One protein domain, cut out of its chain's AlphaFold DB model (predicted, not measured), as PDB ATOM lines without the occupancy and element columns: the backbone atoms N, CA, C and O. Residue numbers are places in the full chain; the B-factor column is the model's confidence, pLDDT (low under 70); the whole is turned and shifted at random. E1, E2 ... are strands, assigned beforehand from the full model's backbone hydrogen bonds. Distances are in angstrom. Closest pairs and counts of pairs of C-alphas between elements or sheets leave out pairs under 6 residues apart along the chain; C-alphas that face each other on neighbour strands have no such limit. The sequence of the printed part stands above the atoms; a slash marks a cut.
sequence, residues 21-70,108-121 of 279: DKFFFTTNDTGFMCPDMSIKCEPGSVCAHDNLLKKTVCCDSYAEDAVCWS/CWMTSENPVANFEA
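This is residues 21 to 70 and 108 to 121 of the 279 residues of an uncharacterized protein of Lentithecium fluviatile CBS 122367 (UniProt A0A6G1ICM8). What stands out first? There is little regular structure: five short strands make one strongly twisted sheet, with the loop of residues 27 to 45 on one side and the tail of residues 111 to 121 on the other. What builds it? The 64 printed residues, with no named helix, have 22 in strands: all strand, antiparallel, E1 E2 E3 E4 E5 along chain and sheet. It is compact, radius of gyration 10.8 A, spanning 30 by 28 by 19 A.

How does the sheet begin? E1, residues 21 to 26, and E2, residues 46 to 50, form an antiparallel hairpin at 149 degrees, C-alphas 23 and 48 facing each other at 4.6 A; N 24 and O 47, 2.9 A, are within hydrogen-bond range. E3, residues 55 to 59, forms a hairpin with E2, N 48 and O 57 at 2.8 A. How does it continue? E4, residues 68 to 70, completes a meander, each strand the antiparallel neighbour of the one before; N 58 and O 69 are 2.8 A apart. E5, residues 108 to 110, is beside E4 as an edge strand, N 110 and O 68 at 2.8 A.

Where does E1 begin? C-alpha 21 is at (114.556, 52.254, 104.070), and E1 is 16.6 A long. Where does E5 end? C-alpha 110 is at (104.717, 50.809, 93.110).

Is anything cut? Residues 71 to 107 are not printed; C-alphas 70 and 108 are 5.2 A apart. Which link is long? E1 to E2, 19 residues. Is confidence low anywhere? No printed residue is under 70.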
ATOM      1  N   ASP A  21     113.597  52.127 102.963       87.94
ATOM      2  CA  ASP A  21     114.556  52.254 104.070       87.94
ATOM      3  C   ASP A  21     114.063  53.139 105.225       87.94
ATOM      4  O   ASP A  21     114.545  52.988 106.350       87.94
ATOM      5  N   LYS A  22     113.104  54.041 104.984       90.19
ATOM      6  CA  LYS A  22     112.558  54.948 106.011       90.19
ATOM      7  C   LYS A  22     111.048  55.038 105.926       90.19
ATOM      8  O   LYS A  22     110.503  55.108 104.830       90.19
ATOM      9  N   PHE A  23     110.407  55.135 107.088       92.19
ATOM     10  CA  PHE A  23     108.968  55.338 107.211       92.19
ATOM     11  C   PHE A  23     108.683  56.474 108.181       92.19
ATOM     12  O   PHE A  23     109.339  56.601 109.221       92.19
ATOM     13  N   PHE A  24     107.715  57.313 107.847       92.88
ATOM     14  CA  PHE A  24     107.300  58.412 108.703       92.88
ATOM     15  C   PHE A  24     105.860  58.824 108.419       92.88
ATOM     16  O   PHE A  24     105.379  58.744 107.290       92.88
ATOM     17  N   PHE A  25     105.179  59.295 109.455       92.12
ATOM     18  CA  PHE A  25     103.868  59.906 109.319       92.12
ATOM     19  C   PHE A  25     103.989  61.401 109.067       92.12
ATOM     20  O   PHE A  25     104.898  62.070 109.573       92.12
ATOM     21  N   THR A  26     103.037  61.918 108.307       91.50
ATOM     22  CA  THR A  26     102.819  63.342 108.089       91.50
ATOM     23  C   THR A  26     101.860  63.873 109.145       91.50
ATOM     24  O   THR A  26     100.950  63.177 109.597       91.50
ATOM     25  N   THR A  27     102.073  65.111 109.580       88.00
ATOM     26  CA  THR A  27     101.193  65.771 110.551       88.00
ATOM     27  C   THR A  27     100.360  66.858 109.881       88.00
ATOM     28  O   THR A  27     100.578  67.211 108.717       88.00
ATOM     29  N   ASN A  28      99.400  67.420 110.619       87.50
ATOM     30  CA  ASN A  28      98.570  68.518 110.123       87.50
ATOM     31  C   ASN A  28      99.412  69.734 109.678       87.50
ATOM     32  O   ASN A  28      99.027  70.427 108.741       87.50
ATOM     33  N   ASP A  29     100.595  69.941 110.269       85.12
ATOM     34  CA  ASP A  29     101.529  71.003 109.865       85.12
ATOM     35  C   ASP A  29     102.021  70.851 108.417       85.12
ATOM     36  O   ASP A  29     102.261  71.843 107.733       85.12
ATOM     37  N   THR A  30     102.126  69.616 107.916       85.06
ATOM     38  CA  THR A  30     102.468  69.335 106.505       85.06
ATOM     39  C   THR A  30     101.260  69.330 105.575       85.06
ATOM     40  O   THR A  30     101.412  69.115 104.375       85.06
ATOM     41  N   GLY A  31     100.043  69.485 106.107       86.94
ATOM     42  CA  GLY A  31      98.818  69.244 105.348       86.94
ATOM     43  C   GLY A  31      98.678  67.793 104.873       86.94
ATOM     44  O   GLY A  31      98.024  67.558 103.854       86.94
ATOM     45  N   PHE A  32      99.291  66.847 105.598       89.25
ATOM     46  CA  PHE A  32      99.353  65.421 105.267       89.25
ATOM     47  C   PHE A  32     100.089  65.114 103.956       89.25
ATOM     48  O   PHE A  32      99.716  64.203 103.227       89.25
ATOM     49  N   MET A  33     101.131  65.873 103.616       90.25
ATOM     50  CA  MET A  33     101.876  65.689 102.366       90.25
ATOM     51  C   MET A  33     103.240  65.053 102.617       90.25
ATOM     52  O   MET A  33     104.016  65.531 103.444       90.25
ATOM     53  N   CYS A  34     103.540  63.975 101.888       90.75
ATOM     54  CA  CYS A  34     104.888  63.419 101.882       90.75
ATOM     55  C   CYS A  34     105.848  64.383 101.152       90.75
ATOM     56  O   CYS A  34     105.434  65.058 100.205       90.75
ATOM     57  N   PRO A  35     107.135  64.432 101.537       88.12
ATOM     58  CA  PRO A  35     108.170  65.134 100.788       88.12
ATOM     59  C   PRO A  35     108.161  64.733  99.313       88.12
ATOM     60  O   PRO A  35     108.019  63.552  98.997       88.12
ATOM     61  N   ASP A  36     108.320  65.717  98.430       81.62
ATOM     62  CA  ASP A  36     108.396  65.525  96.976       81.62
ATOM     63  C   ASP A  36     107.134  64.908  96.339       81.62
ATOM     64  O   ASP A  36     107.153  64.487  95.182       81.62
ATOM     65  N   MET A  37     106.011  64.890  97.067       83.19
ATOM     66  CA  MET A  37     104.705  64.495  96.550       83.19
ATOM     67  C   MET A  37     103.745  65.683  96.525       83.19
ATOM     68  O   MET A  37     103.596  66.403  97.504       83.19
ATOM     69  N   SER A  38     103.020  65.833  95.416       81.94
ATOM     70  CA  SER A  38     101.957  66.842  95.262       81.94
ATOM     71  C   SER A  38     100.569  66.331  95.672       81.94
ATOM     72  O   SER A  38      99.577  67.039  95.506       81.94
ATOM     73  N   ILE A  39     100.479  65.103  96.193       83.88
ATOM     74  CA  ILE A  39      99.232  64.452  96.610       83.88
ATOM     75  C   ILE A  39      99.299  64.170  98.113       83.88
ATOM     76  O   ILE A  39     100.349  63.795  98.636       83.88
ATOM     77  N   LYS A  40      98.176  64.375  98.805       89.38
ATOM     78  CA  LYS A  40      98.048  64.116 100.242       89.38
ATOM     79  C   LYS A  40      98.056  62.614 100.525       89.38
ATOM     80  O   LYS A  40      97.387  61.859  99.832       89.38
ATOM     81  N   CYS A  41      98.777  62.226 101.564       89.81
ATOM     82  CA  CYS A  41      98.795  60.897 102.153       89.81
ATOM     83  C   CYS A  41      97.957  60.952 103.434       89.81
ATOM     84  O   CYS A  41      98.414  61.478 104.448       89.81
ATOM     85  N   GLU A  42      96.697  60.528 103.346       84.56
ATOM     86  CA  GLU A  42      95.728  60.670 104.436       84.56
ATOM     87  C   GLU A  42      96.099  59.838 105.682       84.56
ATOM     88  O   GLU A  42      96.864  58.874 105.597       84.56
ATOM     89  N   PRO A  43      95.586  60.222 106.869       77.88
ATOM     90  CA  PRO A  43      95.858  59.506 108.112       77.88
ATOM     91  C   PRO A  43      95.422  58.037 108.046       77.88
ATOM     92  O   PRO A  43      94.277  57.751 107.701       77.88
ATOM     93  N   GLY A  44      96.328  57.141 108.442       80.12
ATOM     94  CA  GLY A  44      96.209  55.678 108.343       80.12
ATOM     95  C   GLY A  44      97.048  55.083 107.197       80.12
ATOM     96  O   GLY A  44      97.270  53.870 107.143       80.12
ATOM     97  N   SER A  45      97.642  55.945 106.371       89.00
ATOM     98  CA  SER A  45      98.767  55.625 105.490       89.00
ATOM     99  C   SER A  45     100.082  56.187 106.049       89.00
ATOM    100  O   SER A  45     100.104  57.007 106.973       89.00
ATOM    101  N   VAL A  46     101.217  55.724 105.521       92.31
ATOM    102  CA  VAL A  46     102.554  56.165 105.952       92.31
ATOM    103  C   VAL A  46     103.419  56.519 104.749       92.31
ATOM    104  O   VAL A  46     103.385  55.838 103.726       92.31
ATOM    105  N   CYS A  47     104.233  57.564 104.869       93.44
ATOM    106  CA  CYS A  47     105.214  57.880 103.843       93.44
ATOM    107  C   CYS A  47     106.401  56.920 103.962       93.44
ATOM    108  O   CYS A  47     106.991  56.788 105.037       93.44
ATOM    109  N   ALA A  48     106.774  56.287 102.856       93.12
ATOM    110  CA  ALA A  48     107.927  55.410 102.745       93.12
ATOM    111  C   ALA A  48     108.943  55.999 101.762       93.12
ATOM    112  O   ALA A  48     108.591  56.395 100.649       93.12
ATOM    113  N   HIS A  49     110.212  56.058 102.157       91.69
ATOM    114  CA  HIS A  49     111.299  56.418 101.251       91.69
ATOM    115  C   HIS A  49     111.786  55.167 100.532       91.69
ATOM    116  O   HIS A  49     112.170  54.205 101.192       91.69
ATOM    117  N   ASP A  50     111.754  55.184  99.203       87.94
ATOM    118  CA  ASP A  50     112.329  54.147  98.357       87.94
ATOM    119  C   ASP A  50     113.807  54.466  98.091       87.94
ATOM    120  O   ASP A  50     114.148  55.465  97.450       87.94
ATOM    121  N   ASN A  51     114.701  53.605  98.571       85.19
ATOM    122  CA  ASN A  51     116.141  53.798  98.451       85.19
ATOM    123  C   ASN A  51     116.658  53.556  97.022       85.19
ATOM    124  O   ASN A  51     117.702  54.105  96.653       85.19
ATOM    125  N   LEU A  52     115.962  52.727  96.239       82.88
ATOM    126  CA  LEU A  52     116.333  52.390  94.864       82.88
ATOM    127  C   LEU A  52     115.937  53.518  93.917       82.88
ATOM    128  O   LEU A  52     116.733  53.935  93.079       82.88
ATOM    129  N   LEU A  53     114.726  54.041  94.098       80.06
ATOM    130  CA  LEU A  53     114.141  55.075  93.252       80.06
ATOM    131  C   LEU A  53     114.388  56.493  93.774       80.06
ATOM    132  O   LEU A  53     114.065  57.456  93.085       80.06
ATOM    133  N   LYS A  54     114.969  56.626  94.975       84.38
ATOM    134  CA  LYS A  54     115.259  57.905  95.647       84.38
ATOM    135  C   LYS A  54     114.043  58.823  95.729       84.38
ATOM    136  O   LYS A  54     114.177  60.039  95.641       84.38
ATOM    137  N   LYS A  55     112.863  58.240  95.932       84.69
ATOM    138  CA  LYS A  55     111.594  58.967  95.994       84.69
ATOM    139  C   LYS A  55     110.805  58.572  97.227       84.69
ATOM    140  O   LYS A  55     110.978  57.479  97.764       84.69
ATOM    141  N   THR A  56     109.920  59.456  97.653       90.94
ATOM    142  CA  THR A  56     108.981  59.164  98.732       90.94
ATOM    143  C   THR A  56     107.633  58.790  98.135       90.94
ATOM    144  O   THR A  56     107.184  59.409  97.174       90.94
ATOM    145  N   VAL A  57     107.003  57.766  98.698       91.75
ATOM    146  CA  VAL A  57     105.681  57.276  98.299       91.75
ATOM    147  C   VAL A  57     104.771  57.167  99.518       91.75
ATOM    148  O   VAL A  57     105.256  57.032 100.639       91.75
ATOM    149  N   CYS A  58     103.460  57.215  99.311       93.38
ATOM    150  CA  CYS A  58     102.459  56.953 100.340       93.38
ATOM    151  C   CYS A  58     102.084  55.469 100.302       93.38
ATOM    152  O   CYS A  58     101.738  54.958  99.243       93.38
ATOM    153  N   CYS A  59     102.181  54.767 101.425       92.94
ATOM    154  CA  CYS A  59     101.815  53.359 101.537       92.94
ATOM    155  C   CYS A  59     100.554  53.201 102.376       92.94
ATOM    156  O   CYS A  59     100.537  53.577 103.552       92.94
ATOM    157  N   ASP A  60      99.527  52.612 101.769       91.38
ATOM    158  CA  ASP A  60      98.258  52.329 102.429       91.38
ATOM    159  C   ASP A  60      98.366  51.085 103.319       91.38
ATOM    160  O   ASP A  60      99.185  50.200 103.071       91.38
ATOM    161  N   SER A  61      97.541  50.999 104.362       88.06
ATOM    162  CA  SER A  61      97.604  49.892 105.333       88.06
ATOM    163  C   SER A  61      96.308  49.086 105.475       88.06
ATOM    164  O   SER A  61      96.308  48.029 106.109       88.06
ATOM    165  N   TYR A  62      95.231  49.555 104.841       81.69
ATOM    166  CA  TYR A  62      93.846  49.131 105.074       81.69
ATOM    167  C   TYR A  62      93.463  47.765 104.483       81.69
ATOM    168  O   TYR A  62      92.377  47.259 104.762       81.69
ATOM    169  N   ALA A  63      94.300  47.174 103.625       76.38
ATOM    170  CA  ALA A  63      93.951  45.953 102.901       76.38
ATOM    171  C   ALA A  63      95.164  45.064 102.588       76.38
ATOM    172  O   ALA A  63      96.307  45.525 102.564       76.38
ATOM    173  N   GLU A  64      94.889  43.791 102.298       72.12
ATOM    174  CA  GLU A  64      95.882  42.793 101.871       72.12
ATOM    175  C   GLU A  64      96.498  43.150 100.508       72.12
ATOM    176  O   GLU A  64      97.663  42.864 100.244       72.12
ATOM    177  N   ASP A  65      95.721  43.804  99.646       79.12
ATOM    178  CA  ASP A  65      96.126  44.324  98.342       79.12
ATOM    179  C   ASP A  65      96.513  45.810  98.390       79.12
ATOM    180  O   ASP A  65      96.645  46.445  97.343       79.12
ATOM    181  N   ALA A  66      96.724  46.367  99.591       87.19
ATOM    182  CA  ALA A  66      97.158  47.747  99.747       87.19
ATOM    183  C   ALA A  66      98.496  47.977  99.041       87.19
ATOM    184  O   ALA A  66      99.462  47.227  99.213       87.19
ATOM    185  N   VAL A  67      98.578  49.068  98.290       90.00
ATOM    186  CA  VAL A  67      99.754  49.423  97.497       90.00
ATOM    187  C   VAL A  67     100.437  50.661  98.059       90.00
ATOM    188  O   VAL A  67      99.824  51.499  98.715       90.00
ATOM    189  N   CYS A  68     101.723  50.792  97.754       91.56
ATOM    190  CA  CYS A  68     102.393  52.079  97.849       91.56
ATOM    191  C   CYS A  68     102.215  52.837  96.538       91.56
ATOM    192  O   CYS A  68     102.301  52.246  95.461       91.56
ATOM    193  N   TRP A  69     101.992  54.141  96.607       90.62
ATOM    194  CA  TRP A  69     101.710  54.965  95.445       90.62
ATOM    195  C   TRP A  69     102.309  56.368  95.564       90.62
ATOM    196  O   TRP A  69     102.568  56.886  96.650       90.62
ATOM    197  N   SER A  70     102.542  56.997  94.418       90.25
ATOM    198  CA  SER A  70     102.983  58.386  94.312       90.25
ATOM    199  C   SER A  70     102.230  59.120  93.213       90.25
ATOM    200  O   SER A  70     101.579  58.509  92.367       90.25
ATOM    201  N   CYS A 108     100.597  56.685  90.446       88.62
ATOM    202  CA  CYS A 108     101.538  55.636  90.093       88.62
ATOM    203  C   CYS A 108     101.674  54.662  91.252       88.62
ATOM    204  O   CYS A 108     102.117  55.038  92.334       88.62
ATOM    205  N   TRP A 109     101.282  53.413  91.034       90.62
ATOM    206  CA  TRP A 109     101.431  52.336  92.002       90.62
ATOM    207  C   TRP A 109     102.811  51.724  91.892       90.62
ATOM    208  O   TRP A 109     103.262  51.385  90.804       90.62
ATOM    209  N   MET A 110     103.448  51.509  93.027       88.12
ATOM    210  CA  MET A 110     104.717  50.809  93.110       88.12
ATOM    211  C   MET A 110     104.507  49.324  92.809       88.12
ATOM    212  O   MET A 110     103.510  48.726  93.217       88.12
ATOM    213  N   THR A 111     105.445  48.715  92.086       86.94
ATOM    214  CA  THR A 111     105.465  47.256  91.900       86.94
ATOM    215  C   THR A 111     106.090  46.532  93.094       86.94
ATOM    216  O   THR A 111     105.849  45.339  93.266       86.94
ATOM    217  N   SER A 112     106.855  47.251  93.923       85.50
ATOM    218  CA  SER A 112     107.439  46.760  95.174       85.50
ATOM    219  C   SER A 112     106.368  46.330  96.181       85.50
ATOM    220  O   SER A 112     105.309  46.948  96.278       85.50
ATOM    221  N   GLU A 113     106.670  45.289  96.965       87.12
ATOM    222  CA  GLU A 113     105.791  44.821  98.043       87.12
ATOM    223  C   GLU A 113     105.563  45.922  99.083       87.12
ATOM    224  O   GLU A 113     106.511  46.573  99.527       87.12
ATOM    225  N   ASN A 114     104.306  46.103  99.490       88.62
ATOM    226  CA  ASN A 114     103.935  47.060 100.519       88.62
ATOM    227  C   ASN A 114     104.232  46.480 101.918       88.62
ATOM    228  O   ASN A 114     103.548  45.553 102.358       88.62
ATOM    229  N   PRO A 115     105.210  47.029 102.658       86.69
ATOM    230  CA  PRO A 115     105.618  46.489 103.955       86.69
ATOM    231  C   PRO A 115     104.626  46.797 105.084       86.69
ATOM    232  O   PRO A 115     104.781  46.268 106.184       86.69
ATOM    233  N   VAL A 116     103.644  47.670 104.841       87.69
ATOM    234  CA  VAL A 116     102.658  48.110 105.836       87.69
ATOM    235  C   VAL A 116     101.237  47.631 105.544       87.69
ATOM    236  O   VAL A 116     100.314  47.986 106.279       87.69
ATOM    237  N   ALA A 117     101.062  46.775 104.535       85.50
ATOM    238  CA  ALA A 117      99.786  46.125 104.271       85.50
ATOM    239  C   ALA A 117      99.291  45.371 105.521       85.50
ATOM    240  O   ALA A 117     100.059  44.662 106.178       85.50
ATOM    241  N   ASN A 118      98.007  45.529 105.850       83.25
ATOM    242  CA  ASN A 118      97.319  44.918 106.995       83.25
ATOM    243  C   ASN A 118      97.770  45.366 108.400       83.25
ATOM    244  O   ASN A 118      97.451  44.700 109.390       83.25
ATOM    245  N   PHE A 119      98.507  46.472 108.535       83.12
ATOM    246  CA  PHE A 119      98.972  46.956 109.844       83.12
ATOM    247  C   PHE A 119      98.197  48.163 110.393       83.12
ATOM    248  O   PHE A 119      98.640  48.735 111.390       83.12
ATOM    249  N   GLU A 120      97.049  48.518 109.805       85.94
ATOM    250  CA  GLU A 120      96.252  49.724 110.112       85.94
ATOM    251  C   GLU A 120      96.131  50.015 111.615       85.94
ATOM    252  O   GLU A 120      96.676  51.002 112.105       85.94
ATOM    253  N   ALA A 121      95.548  49.094 112.390       85.62
ATOM    254  CA  ALA A 121      95.329  49.308 113.823       85.62
ATOM    255  C   ALA A 121      96.623  49.585 114.614       85.62
ATOM    256  O   ALA A 121      96.615  50.312 115.610       85.62
TER     257      ALA A 121